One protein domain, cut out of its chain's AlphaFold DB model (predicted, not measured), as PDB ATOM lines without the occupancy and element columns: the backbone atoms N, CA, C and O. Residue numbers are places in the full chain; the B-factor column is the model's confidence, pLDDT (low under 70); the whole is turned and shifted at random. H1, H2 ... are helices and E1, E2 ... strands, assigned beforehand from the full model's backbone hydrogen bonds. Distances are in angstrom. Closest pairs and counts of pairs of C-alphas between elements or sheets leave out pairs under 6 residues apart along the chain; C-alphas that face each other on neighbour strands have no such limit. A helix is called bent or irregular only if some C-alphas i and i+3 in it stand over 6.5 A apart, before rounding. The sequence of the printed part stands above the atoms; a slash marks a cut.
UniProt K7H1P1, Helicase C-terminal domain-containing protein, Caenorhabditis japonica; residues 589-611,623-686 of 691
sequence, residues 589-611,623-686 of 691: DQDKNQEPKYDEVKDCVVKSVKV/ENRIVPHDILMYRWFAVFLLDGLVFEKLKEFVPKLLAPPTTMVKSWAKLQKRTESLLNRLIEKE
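Overview. This is residues 589 to 611 and 623 to 686 of the 691 residues of the protein "Helicase C-terminal domain-containing protein" of Caenorhabditis japonica (UniProt K7H1P1). A helix, H1, sits in the middle, with a small three-stranded sheet on one side of it and H3 and H5 packed on the side away from the sheet. H2 lies beyond the last residues of H1, and short H4 leads into H5. The printed part has 87 residues with three named strands and then five named helices; the sheet order is E1, E2, E3, antiparallel, and the class is mixed, helices and strands. It is compact, with a radius of gyration of the C-alphas of 13.1 A and spans of 39 by 28 by 25 A.

Along the chain. After residues 589 to 596, E1 is residues 597 to 599, beginning at C-alpha 597 at (-36.978, -7.422, -40.249). E2 is residues 604 to 611, 19.5 A long, and bends by 52 degrees at residue 608. E3 is residues 623 to 626, 9.9 A. H1 is residues 631 to 642, 16.7 A, beginning at (-32.582, 7.397, -37.356). H2, residues 648 to 656, 14.9 A, is irregular, with C-alphas 652 and 655 7.2 A apart. H3 is residues 661 to 665. H4, residues 667 to 671, is irregular, with C-alphas 667 and 670 7.0 A apart. H5, residues 673 to 684, 16.1 A, ends at (-35.947, 10.974, -27.017).

Arrangement. E1 and E2 form a hairpin, with N 597 and O 606 2.8 A apart, within hydrogen-bond range. E2 and E3 are antiparallel, with N 607 and O 625 at 2.8 A. H1 is on one face of the sheet, two layers, a helix over a sheet, at a height over the sheet of 8.7 A; on the local plane it runs across the strands, at 86 degrees to E1. H1 is the hub and touches H3, closest at the C-alphas of Val 639 and Pro 661, 4.9 A. Residues 678 to 683 of H5 touch H1, closest at the C-alphas of Arg 635 and Leu 679, 6.5 A; the two run opposite ways at a steep tilt of 68 degrees, only just short of perpendicular. H1 and H2 only just touch, with 3 pairs of C-alphas within 8 A, the closest those of Leu 642 and Leu 650, 6.9 A; they are about perpendicular, at 85 degrees. H4 and H5 touch only at the corner, and only just, with 3 pairs, the closest C-alphas being those of Lys 670 and Glu 676, 6.1 A. H2 and H5 are apart. Each O i to N i+4 pair is within hydrogen-bond range in H1 and H5; the counts are 1 of 5 in H2, 0 of 1 in H3 and 0 of 1 in H4, whose O i to N i+3 counts are 4 of 6, 2 of 2 and 1 of 2.

Size, cuts and confidence. The C-alphas farthest apart, those of Val 611 and Lys 656, are 40.1 A apart. Residues 612 to 622 are not printed, and C-alphas 611 and 623 are 6.8 A apart across the cut. The links printed whole are tight. Mean pLDDT of the printed part is 83.6, and residues 590 to 593 are under 70.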
ATOM      1  N   ASP A 589     -21.553  -4.686 -46.520       72.25
ATOM      2  CA  ASP A 589     -22.518  -3.606 -46.349       72.25
ATOM      3  C   ASP A 589     -23.955  -4.142 -46.320       72.25
ATOM      4  O   ASP A 589     -24.346  -5.040 -47.071       72.25
ATOM      5  N   GLN A 590     -24.771  -3.544 -45.454       67.25
ATOM      6  CA  GLN A 590     -26.202  -3.807 -45.409       67.25
ATOM      7  C   GLN A 590     -26.858  -3.335 -46.715       67.25
ATOM      8  O   GLN A 590     -27.046  -2.131 -46.907       67.25
ATOM      9  N   ASP A 591     -27.261  -4.269 -47.584       66.69
ATOM     10  CA  ASP A 591     -27.842  -3.969 -48.903       66.69
ATOM     11  C   ASP A 591     -29.009  -2.985 -48.784       66.69
ATOM     12  O   ASP A 591     -30.059  -3.314 -48.237       66.69
ATOM     13  N   LYS A 592     -28.845  -1.758 -49.288       64.38
ATOM     14  CA  LYS A 592     -29.835  -0.672 -49.168       64.38
ATOM     15  C   LYS A 592     -31.219  -1.049 -49.704       64.38
ATOM     16  O   LYS A 592     -32.194  -0.461 -49.247       64.38
ATOM     17  N   ASN A 593     -31.298  -2.020 -50.611       64.19
ATOM     18  CA  ASN A 593     -32.549  -2.470 -51.211       64.19
ATOM     19  C   ASN A 593     -33.278  -3.535 -50.382       64.19
ATOM     20  O   ASN A 593     -34.454  -3.791 -50.632       64.19
ATOM     21  N   GLN A 594     -32.615  -4.152 -49.401       70.31
ATOM     22  CA  GLN A 594     -33.248  -5.134 -48.532       70.31
ATOM     23  C   GLN A 594     -33.964  -4.451 -47.359       70.31
ATOM     24  O   GLN A 594     -33.352  -3.714 -46.576       70.31
ATOM     25  N   GLU A 595     -35.258  -4.737 -47.217       77.12
ATOM     26  CA  GLU A 595     -36.065  -4.286 -46.083       77.12
ATOM     27  C   GLU A 595     -35.618  -4.993 -44.787       77.12
ATOM     28  O   GLU A 595     -35.459  -6.221 -44.781       77.12
ATOM     29  N   PRO A 596     -35.383  -4.250 -43.686       84.06
ATOM     30  CA  PRO A 596     -35.125  -4.827 -42.372       84.06
ATOM     31  C   PRO A 596     -36.278  -5.715 -41.900       84.06
ATOM     32  O   PRO A 596     -37.407  -5.611 -42.375       84.06
ATOM     33  N   LYS A 597     -35.995  -6.574 -40.926       85.19
ATOM     34  CA  LYS A 597     -36.978  -7.422 -40.249       85.19
ATOM     35  C   LYS A 597     -36.860  -7.223 -38.747       85.19
ATOM     36  O   LYS A 597     -35.790  -6.881 -38.253       85.19
ATOM     37  N   TYR A 598     -37.941  -7.451 -38.020       84.12
ATOM     38  CA  TYR A 598     -37.897  -7.512 -36.565       84.12
ATOM     39  C   TYR A 598     -37.651  -8.960 -36.130       84.12
ATOM     40  O   TYR A 598     -38.332  -9.871 -36.600       84.12
ATOM     41  N   ASP A 599     -36.634  -9.172 -35.298       82.62
ATOM     42  CA  ASP A 599     -36.330 -10.466 -34.688       82.62
ATOM     43  C   ASP A 599     -36.993 -10.518 -33.307       82.62
ATOM     44  O   ASP A 599     -36.543  -9.843 -32.382       82.62
ATOM     45  N   GLU A 600     -38.061 -11.308 -33.182       80.56
ATOM     46  CA  GLU A 600     -38.837 -11.460 -31.942       80.56
ATOM     47  C   GLU A 600     -38.009 -12.063 -30.795       80.56
ATOM     48  O   GLU A 600     -38.263 -11.776 -29.630       80.56
ATOM     49  N   VAL A 601     -36.999 -12.889 -31.105       79.06
ATOM     50  CA  VAL A 601     -36.189 -13.584 -30.089       79.06
ATOM     51  C   VAL A 601     -35.124 -12.657 -29.518       79.06
ATOM     52  O   VAL A 601     -34.840 -12.694 -28.321       79.06
ATOM     53  N   LYS A 602     -34.505 -11.843 -30.378       73.06
ATOM     54  CA  LYS A 602     -33.479 -10.871 -29.969       73.06
ATOM     55  C   LYS A 602     -34.052  -9.510 -29.585       73.06
ATOM     56  O   LYS A 602     -33.295  -8.676 -29.098       73.06
ATOM     57  N   ASP A 603     -35.342  -9.299 -29.836       82.94
ATOM     58  CA  ASP A 603     -36.054  -8.042 -29.620       82.94
ATOM     59  C   ASP A 603     -35.347  -6.844 -30.278       82.94
ATOM     60  O   ASP A 603     -35.044  -5.823 -29.662       82.94
ATOM     61  N   CYS A 604     -34.997  -6.997 -31.555       82.88
ATOM     62  CA  CYS A 604     -34.242  -5.973 -32.267       82.88
ATOM     63  C   CYS A 604     -34.541  -5.961 -33.766       82.88
ATOM     64  O   CYS A 604     -34.909  -6.974 -34.368       82.88
ATOM     65  N   VAL A 605     -34.344  -4.799 -34.390       83.62
ATOM     66  CA  VAL A 605     -34.419  -4.663 -35.846       83.62
ATOM     67  C   VAL A 605     -33.130  -5.186 -36.470       83.62
ATOM     68  O   VAL A 605     -32.040  -4.674 -36.208       83.62
ATOM     69  N   VAL A 606     -33.261  -6.192 -37.327       84.50
ATOM     70  CA  VAL A 606     -32.154  -6.873 -37.993       84.50
ATOM     71  C   VAL A 606     -32.232  -6.732 -39.506       84.50
ATOM     72  O   VAL A 606     -33.296  -6.553 -40.097       84.50
ATOM     73  N   LYS A 607     -31.081  -6.857 -40.157       83.25
ATOM     74  CA  LYS A 607     -30.957  -6.893 -41.610       83.25
ATOM     75  C   LYS A 607     -30.012  -8.008 -42.021       83.25
ATOM     76  O   LYS A 607     -29.036  -8.278 -41.319       83.25
ATOM     77  N   SER A 608     -30.320  -8.678 -43.127       81.69
ATOM     78  CA  SER A 608     -29.488  -9.774 -43.609       81.69
ATOM     79  C   SER A 608     -28.235  -9.211 -44.280       81.69
ATOM     80  O   SER A 608     -28.297  -8.280 -45.080       81.69
ATOM     81  N   VAL A 609     -27.080  -9.750 -43.915       82.38
ATOM     82  CA  VAL A 609     -25.776  -9.286 -44.383       82.38
ATOM     83  C   VAL A 609     -25.010 -10.462 -44.969       82.38
ATOM     84  O   VAL A 609     -25.017 -11.559 -44.404       82.38
ATOM     85  N   LYS A 610     -24.355 -10.234 -46.112       84.81
ATOM     86  CA  LYS A 610     -23.408 -11.200 -46.676       84.81
ATOM     87  C   LYS A 610     -22.195 -11.293 -45.756       84.81
ATOM     88  O   LYS A 610     -21.615 -10.270 -45.400       84.81
ATOM     89  N   VAL A 611     -21.830 -12.513 -45.387       86.88
ATOM     90  CA  VAL A 611     -20.710 -12.775 -44.483       86.88
ATOM     91  C   VAL A 611     -19.631 -13.512 -45.259       86.88
ATOM     92  O   VAL A 611     -19.919 -14.505 -45.925       86.88
ATOM     93  N   GLU A 623     -26.338 -13.782 -42.664       79.56
ATOM     94  CA  GLU A 623     -26.672 -13.646 -41.247       79.56
ATOM     95  C   GLU A 623     -27.472 -12.368 -40.987       79.56
ATOM     96  O   GLU A 623     -27.202 -11.312 -41.556       79.56
ATOM     97  N   ASN A 624     -28.459 -12.456 -40.094       80.75
ATOM     98  CA  ASN A 624     -29.220 -11.299 -39.642       80.75
ATOM     99  C   ASN A 624     -28.449 -10.562 -38.537       80.75
ATOM    100  O   ASN A 624     -28.293 -11.073 -37.422       80.75
ATOM    101  N   ARG A 625     -27.985  -9.351 -38.850       77.56
ATOM    102  CA  ARG A 625     -27.247  -8.460 -37.946       77.56
ATOM    103  C   ARG A 625     -28.119  -7.279 -37.537       77.56
ATOM    104  O   ARG A 625     -28.950  -6.825 -38.319       77.56
ATOM    105  N   ILE A 626     -27.925  -6.791 -36.314       80.19
ATOM    106  CA  ILE A 626     -28.670  -5.646 -35.776       80.19
ATOM    107  C   ILE A 626     -28.380  -4.415 -36.642       80.19
ATOM    108  O   ILE A 626     -27.234  -4.174 -37.030       80.19
ATOM    109  N   VAL A 627     -29.419  -3.655 -36.981       78.88
ATOM    110  CA  VAL A 627     -29.257  -2.381 -37.688       78.88
ATOM    111  C   VAL A 627     -28.550  -1.390 -36.751       78.88
ATOM    112  O   VAL A 627     -28.917  -1.314 -35.578       78.88
ATOM    113  N   PRO A 628     -27.524  -0.648 -37.217       77.94
ATOM    114  CA  PRO A 628     -26.862   0.367 -36.402       77.94
ATOM    115  C   PRO A 628     -27.869   1.331 -35.767       77.94
ATOM    116  O   PRO A 628     -28.913   1.604 -36.353       77.94
ATOM    117  N   HIS A 629     -27.544   1.872 -34.590       76.00
ATOM    118  CA  HIS A 629     -28.402   2.828 -33.884       76.00
ATOM    119  C   HIS A 629     -28.416   4.179 -34.614       76.00
ATOM    120  O   HIS A 629     -27.728   5.127 -34.240       76.00
ATOM    121  N   ASP A 630     -29.183   4.249 -35.695       81.06
ATOM    122  CA  ASP A 630     -29.390   5.432 -36.508       81.06
ATOM    123  C   ASP A 630     -30.884   5.785 -36.594       81.06
ATOM    124  O   ASP A 630     -31.775   5.067 -36.134       81.06
ATOM    125  N   ILE A 631     -31.192   6.937 -37.192       82.50
ATOM    126  CA  ILE A 631     -32.582   7.397 -37.356       82.50
ATOM    127  C   ILE A 631     -33.394   6.399 -38.207       82.50
ATOM    128  O   ILE A 631     -34.618   6.324 -38.080       82.50
ATOM    129  N   LEU A 632     -32.736   5.642 -39.092       82.25
ATOM    130  CA  LEU A 632     -33.381   4.648 -39.942       82.25
ATOM    131  C   LEU A 632     -33.877   3.456 -39.112       82.25
ATOM    132  O   LEU A 632     -35.008   3.019 -39.317       82.25
ATOM    133  N   MET A 633     -33.089   2.991 -38.142       85.31
ATOM    134  CA  MET A 633     -33.471   1.945 -37.197       85.31
ATOM    135  C   MET A 633     -34.736   2.337 -36.427       85.31
ATOM    136  O   MET A 633     -35.688   1.562 -36.411       85.31
ATOM    137  N   TYR A 634     -34.817   3.560 -35.890       86.50
ATOM    138  CA  TYR A 634     -36.021   4.026 -35.181       86.50
ATOM    139  C   TYR A 634     -37.246   4.118 -36.097       86.50
ATOM    140  O   TYR A 634     -38.364   3.819 -35.676       86.50
ATOM    141  N   ARG A 635     -37.057   4.504 -37.367       87.38
ATOM    142  CA  ARG A 635     -38.143   4.502 -38.358       87.38
ATOM    143  C   ARG A 635     -38.667   3.097 -38.614       87.38
ATOM    144  O   ARG A 635     -39.879   2.921 -38.618       87.38
ATOM    145  N   TRP A 636     -37.783   2.123 -38.811       87.62
ATOM    146  CA  TRP A 636     -38.167   0.728 -39.035       87.62
ATOM    147  C   TRP A 636     -38.763   0.082 -37.788       87.62
ATOM    148  O   TRP A 636     -39.789  -0.580 -37.888       87.62
ATOM    149  N   PHE A 637     -38.212   0.349 -36.606       88.50
ATOM    150  CA  PHE A 637     -38.808  -0.082 -35.344       88.50
ATOM    151  C   PHE A 637     -40.241   0.444 -35.196       88.50
ATOM    152  O   PHE A 637     -41.148  -0.314 -34.865       88.50
ATOM    153  N   ALA A 638     -40.485   1.713 -35.542       88.44
ATOM    154  CA  ALA A 638     -41.832   2.272 -35.540       88.44
ATOM    155  C   ALA A 638     -42.774   1.594 -36.549       88.44
ATOM    156  O   ALA A 638     -43.956   1.450 -36.248       88.44
ATOM    157  N   VAL A 639     -42.277   1.167 -37.720       89.88
ATOM    158  CA  VAL A 639     -43.064   0.353 -38.668       89.88
ATOM    159  C   VAL A 639     -43.510  -0.936 -37.984       89.88
ATOM    160  O   VAL A 639     -44.707  -1.192 -37.914       89.88
ATOM    161  N   PHE A 640     -42.576  -1.698 -37.409       90.81
ATOM    162  CA  PHE A 640     -42.874  -2.994 -36.790       90.81
ATOM    163  C   PHE A 640     -43.732  -2.879 -35.526       90.81
ATOM    164  O   PHE A 640     -44.561  -3.750 -35.256       90.81
ATOM    165  N   LEU A 641     -43.578  -1.791 -34.770       89.88
ATOM    166  CA  LEU A 641     -44.436  -1.475 -33.634       89.88
ATOM    167  C   LEU A 641     -45.877  -1.221 -34.086       89.88
ATOM    168  O   LEU A 641     -46.812  -1.762 -33.500       89.88
ATOM    169  N   LEU A 642     -46.059  -0.423 -35.142       89.19
ATOM    170  CA  LEU A 642     -47.378  -0.108 -35.693       89.19
ATOM    171  C   LEU A 642     -48.014  -1.292 -36.432       89.19
ATOM    172  O   LEU A 642     -49.234  -1.406 -36.404       89.19
ATOM    173  N   ASP A 643     -47.216  -2.173 -37.043       87.56
ATOM    174  CA  ASP A 643     -47.663  -3.446 -37.636       87.56
ATOM    175  C   ASP A 643     -48.024  -4.503 -36.570       87.56
ATOM    176  O   ASP A 643     -48.545  -5.571 -36.897       87.56
ATOM    177  N   GLY A 644     -47.778  -4.217 -35.285       85.38
ATOM    178  CA  GLY A 644     -48.097  -5.110 -34.171       85.38
ATOM    179  C   GLY A 644     -47.170  -6.321 -34.044       85.38
ATOM    180  O   GLY A 644     -47.539  -7.280 -33.374       85.38
ATOM    181  N   LEU A 645     -45.986  -6.282 -34.669       85.00
ATOM    182  CA  LEU A 645     -44.954  -7.324 -34.556       85.00
ATOM    183  C   LEU A 645     -44.156  -7.208 -33.251       85.00
ATOM    184  O   LEU A 645     -43.759  -8.214 -32.684       85.00
ATOM    185  N   VAL A 646     -43.959  -5.984 -32.754       85.75
ATOM    186  CA  VAL A 646     -43.287  -5.731 -31.463       85.75
ATOM    187  C   VAL A 646     -44.245  -5.961 -30.291       85.75
ATOM    188  O   VAL A 646     -43.850  -6.413 -29.223       85.75
ATOM    189  N   PHE A 647     -45.529  -5.640 -30.477       86.31
ATOM    190  CA  PHE A 647     -46.548  -5.806 -29.445       86.31
ATOM    191  C   PHE A 647     -47.853  -6.326 -30.041       86.31
ATOM    192  O   PHE A 647     -48.608  -5.579 -30.668       86.31
ATOM    193  N   GLU A 648     -48.150  -7.602 -29.791       86.25
ATOM    194  CA  GLU A 648     -49.271  -8.311 -30.420       86.25
ATOM    195  C   GLU A 648     -50.634  -7.649 -30.185       86.25
ATOM    196  O   GLU A 648     -51.497  -7.689 -31.061       86.25
ATOM    197  N   LYS A 649     -50.841  -6.968 -29.047       88.38
ATOM    198  CA  LYS A 649     -52.113  -6.272 -28.769       88.38
ATOM    199  C   LYS A 649     -52.408  -5.142 -29.759       88.38
ATOM    200  O   LYS A 649     -53.562  -4.747 -29.899       88.38
ATOM    201  N   LEU A 650     -51.395  -4.609 -30.449       87.50
ATOM    202  CA  LEU A 650     -51.589  -3.588 -31.485       87.50
ATOM    203  C   LEU A 650     -52.110  -4.177 -32.798       87.50
ATOM    204  O   LEU A 650     -52.698  -3.443 -33.590       87.50
ATOM    205  N   LYS A 651     -51.977  -5.492 -33.005       89.00
ATOM    206  CA  LYS A 651     -52.380  -6.186 -34.234       89.00
ATOM    207  C   LYS A 651     -53.873  -6.021 -34.542       89.00
ATOM    208  O   LYS A 651     -54.250  -5.869 -35.701       89.00
ATOM    209  N   GLU A 652     -54.718  -5.946 -33.511       89.62
ATOM    210  CA  GLU A 652     -56.165  -5.691 -33.636       89.62
ATOM    211  C   GLU A 652     -56.494  -4.301 -34.216       89.62
ATOM    212  O   GLU A 652     -57.563  -4.089 -34.798       89.62
ATOM    213  N   PHE A 653     -55.580  -3.341 -34.065       88.44
ATOM    214  CA  PHE A 653     -55.756  -1.957 -34.502       88.44
ATOM    215  C   PHE A 653     -55.116  -1.675 -35.865       88.44
ATOM    216  O   PHE A 653     -55.415  -0.635 -36.455       88.44
ATOM    217  N   VAL A 654     -54.313  -2.601 -36.407       87.94
ATOM    218  CA  VAL A 654     -53.627  -2.443 -37.703       87.94
ATOM    219  C   VAL A 654     -54.594  -2.097 -38.849       87.94
ATOM    220  O   VAL A 654     -54.340  -1.125 -39.561       87.94
ATOM    221  N   PRO A 655     -55.760  -2.762 -39.007       87.88
ATOM    222  CA  PRO A 655     -56.705  -2.425 -40.076       87.88
ATOM    223  C   PRO A 655     -57.356  -1.040 -39.925       87.88
ATOM    224  O   PRO A 655     -57.958  -0.536 -40.869       87.88
ATOM    225  N   LYS A 656     -57.273  -0.430 -38.734       89.44
ATOM    226  CA  LYS A 656     -57.888   0.866 -38.397       89.44
ATOM    227  C   LYS A 656     -56.904   2.036 -38.506       89.44
ATOM    228  O   LYS A 656     -57.281   3.177 -38.234       89.44
ATOM    229  N   LEU A 657     -55.648   1.779 -38.877       87.31
ATOM    230  CA  LEU A 657     -54.633   2.815 -39.045       87.31
ATOM    231  C   LEU A 657     -54.991   3.753 -40.208       87.31
ATOM    232  O   LEU A 657     -55.279   3.326 -41.321       87.31
ATOM    233  N   LEU A 658     -54.898   5.065 -39.963       86.50
ATOM    234  CA  LEU A 658     -55.190   6.109 -40.961       86.50
ATOM    235  C   LEU A 658     -54.191   6.155 -42.133       86.50
ATOM    236  O   LEU A 658     -54.383   6.913 -43.082       86.50
ATOM    237  N   ALA A 659     -53.068   5.452 -42.023       84.94
ATOM    238  CA  ALA A 659     -52.079   5.273 -43.075       84.94
ATOM    239  C   ALA A 659     -51.284   3.993 -42.804       84.94
ATOM    240  O   ALA A 659     -51.122   3.625 -41.639       84.94
ATOM    241  N   PRO A 660     -50.748   3.344 -43.849       86.50
ATOM    242  CA  PRO A 660     -49.948   2.142 -43.674       86.50
ATOM    243  C   PRO A 660     -48.671   2.448 -42.868       86.50
ATOM    244  O   PRO A 660     -48.060   3.502 -43.093       86.50
ATOM    245  N   PRO A 661     -48.219   1.539 -41.989       87.06
ATOM    246  CA  PRO A 661     -46.995   1.705 -41.195       87.06
ATOM    247  C   PRO A 661     -45.744   2.030 -42.013       87.06
ATOM    248  O   PRO A 661     -44.944   2.871 -41.600       87.06
ATOM    249  N   THR A 662     -45.643   1.514 -43.243       86.31
ATOM    250  CA  THR A 662     -44.566   1.830 -44.205       86.31
ATOM    251  C   THR A 662     -44.397   3.327 -44.493       86.31
ATOM    252  O   THR A 662     -43.341   3.758 -44.958       86.31
ATOM    253  N   THR A 663     -45.397   4.157 -44.176       86.56
ATOM    254  CA  THR A 663     -45.308   5.622 -44.263       86.56
ATOM    255  C   THR A 663     -44.158   6.182 -43.422       86.56
ATOM    256  O   THR A 663     -43.599   7.199 -43.814       86.56
ATOM    257  N   MET A 664     -43.743   5.519 -42.334       85.94
ATOM    258  CA  MET A 664     -42.619   5.949 -41.484       85.94
ATOM    259  C   MET A 664     -41.272   6.031 -42.223       85.94
ATOM    260  O   MET A 664     -40.402   6.806 -41.817       85.94
ATOM    261  N   VAL A 665     -41.100   5.268 -43.307       84.19
ATOM    262  CA  VAL A 665     -39.826   5.140 -44.039       84.19
ATOM    263  C   VAL A 665     -39.800   5.956 -45.340       84.19
ATOM    264  O   VAL A 665     -38.745   6.128 -45.949       84.19
ATOM    265  N   LYS A 666     -40.942   6.503 -45.780       84.44
ATOM    266  CA  LYS A 666     -41.039   7.252 -47.046       84.44
ATOM    267  C   LYS A 666     -40.416   8.648 -46.938       84.44
ATOM    268  O   LYS A 666     -40.431   9.278 -45.884       84.44
ATOM    269  N   SER A 667     -39.921   9.183 -48.054       74.88
ATOM    270  CA  SER A 667     -39.262  10.501 -48.108       74.88
ATOM    271  C   SER A 667     -40.158  11.655 -47.628       74.88
ATOM    272  O   SER A 667     -39.681  12.574 -46.962       74.88
ATOM    273  N   TRP A 668     -41.468  11.577 -47.884       79.19
ATOM    274  CA  TRP A 668     -42.461  12.558 -47.433       79.19
ATOM    275  C   TRP A 668     -42.947  12.355 -45.991       79.19
ATOM    276  O   TRP A 668     -43.765  13.140 -45.515       79.19
ATOM    277  N   ALA A 669     -42.445  11.356 -45.255       77.00
ATOM    278  CA  ALA A 669     -42.821  11.122 -43.856       77.00
ATOM    279  C   ALA A 669     -42.528  12.332 -42.955       77.00
ATOM    280  O   ALA A 669     -43.201  12.529 -41.952       77.00
ATOM    281  N   LYS A 670     -41.546  13.167 -43.313       75.50
ATOM    282  CA  LYS A 670     -41.214  14.397 -42.573       75.50
ATOM    283  C   LYS A 670     -42.296  15.476 -42.670       75.50
ATOM    284  O   LYS A 670     -42.368  16.341 -41.815       75.50
ATOM    285  N   LEU A 671     -43.134  15.439 -43.706       80.25
ATOM    286  CA  LEU A 671     -44.200  16.429 -43.899       80.25
ATOM    287  C   LEU A 671     -45.418  16.148 -43.010       80.25
ATOM    288  O   LEU A 671     -46.316  16.984 -42.906       80.25
ATOM    289  N   GLN A 672     -45.472  14.975 -42.371       83.00
ATOM    290  CA  GLN A 672     -46.611  14.564 -41.571       83.00
ATOM    291  C   GLN A 672     -46.298  14.623 -40.073       83.00
ATOM    292  O   GLN A 672     -45.486  13.866 -39.554       83.00
ATOM    293  N   LYS A 673     -47.025  15.477 -39.339       83.88
ATOM    294  CA  LYS A 673     -46.812  15.664 -37.890       83.88
ATOM    295  C   LYS A 673     -46.902  14.362 -37.080       83.88
ATOM    296  O   LYS A 673     -46.210  14.218 -36.080       83.88
ATOM    297  N   ARG A 674     -47.733  13.400 -37.510       85.06
ATOM    298  CA  ARG A 674     -47.946  12.116 -36.812       85.06
ATOM    299  C   ARG A 674     -46.676  11.247 -36.764       85.06
ATOM    300  O   ARG A 674     -46.361  10.679 -35.725       85.06
ATOM    301  N   THR A 675     -45.962  11.149 -37.885       87.06
ATOM    302  CA  THR A 675     -44.804  10.262 -38.071       87.06
ATOM    303  C   THR A 675     -43.580  10.869 -37.401       87.06
ATOM    304  O   THR A 675     -42.828  10.167 -36.734       87.06
ATOM    305  N   GLU A 676     -43.423  12.190 -37.499       87.19
ATOM    306  CA  GLU A 676     -42.368  12.928 -36.805       87.19
ATOM    307  C   GLU A 676     -42.558  12.916 -35.280       87.19
ATOM    308  O   GLU A 676     -41.601  12.669 -34.552       87.19
ATOM    309  N   SER A 677     -43.789  13.089 -34.783       88.75
ATOM    310  CA  SER A 677     -44.071  13.032 -33.343       88.75
ATOM    311  C   SER A 677     -43.752  11.665 -32.735       88.75
ATOM    312  O   SER A 677     -43.213  11.612 -31.631       88.75
ATOM    313  N   LEU A 678     -44.080  10.568 -33.429       89.44
ATOM    314  CA  LEU A 678     -43.757   9.216 -32.968       89.44
ATOM    315  C   LEU A 678     -42.245   8.963 -33.011       89.44
ATOM    316  O   LEU A 678     -41.675   8.511 -32.023       89.44
ATOM    317  N   LEU A 679     -41.590   9.305 -34.127       90.12
ATOM    318  CA  LEU A 679     -40.146   9.129 -34.296       90.12
ATOM    319  C   LEU A 679     -39.348   9.904 -33.240       90.12
ATOM    320  O   LEU A 679     -38.474   9.332 -32.598       90.12
ATOM    321  N   ASN A 680     -39.672  11.181 -33.025       89.81
ATOM    322  CA  ASN A 680     -38.986  12.010 -32.036       89.81
ATOM    323  C   ASN A 680     -39.165  11.451 -30.625       89.81
ATOM    324  O   ASN A 680     -38.215  11.474 -29.849       89.81
ATOM    325  N   ARG A 681     -40.345  10.903 -30.300       91.12
ATOM    326  CA  ARG A 681     -40.584  10.328 -28.975       91.12
ATOM    327  C   ARG A 681     -39.830   9.018 -28.749       91.12
ATOM    328  O   ARG A 681     -39.363   8.795 -27.637       91.12
ATOM    329  N   LEU A 682     -39.696   8.188 -29.787       89.94
ATOM    330  CA  LEU A 682     -38.875   6.974 -29.745       89.94
ATOM    331  C   LEU A 682     -37.390   7.313 -29.569       89.94
ATOM    332  O   LEU A 682     -36.735   6.708 -28.731       89.94
ATOM    333  N   ILE A 683     -36.886   8.323 -30.287       89.75
ATOM    334  CA  ILE A 683     -35.492   8.778 -30.173       89.75
ATOM    335  C   ILE A 683     -35.223   9.406 -28.800       89.75
ATOM    336  O   ILE A 683     -34.241   9.061 -28.157       89.75
ATOM    337  N   GLU A 684     -36.097  10.297 -28.319       89.50
ATOM    338  CA  GLU A 684     -35.947  10.974 -27.017       89.50
ATOM    339  C   GLU A 684     -35.892   9.984 -25.843       89.50
ATOM    340  O   GLU A 684     -35.287  10.265 -24.810       89.50
ATOM    341  N   LYS A 685     -36.558   8.836 -25.987       89.12
ATOM    342  CA  LYS A 685     -36.602   7.777 -24.978       89.12
ATOM    343  C   LYS A 685     -35.667   6.606 -25.278       89.12
ATOM    344  O   LYS A 685     -35.691   5.652 -24.511       89.12
ATOM    345  N   GLU A 686     -34.890   6.685 -26.358       85.12
ATOM    346  CA  GLU A 686     -34.002   5.619 -26.843       85.12
ATOM    347  C   GLU A 686     -34.707   4.252 -26.955       85.12
ATOM    348  O   GLU A 686     -34.127   3.205 -26.691       85.12
TER     349      GLU A 686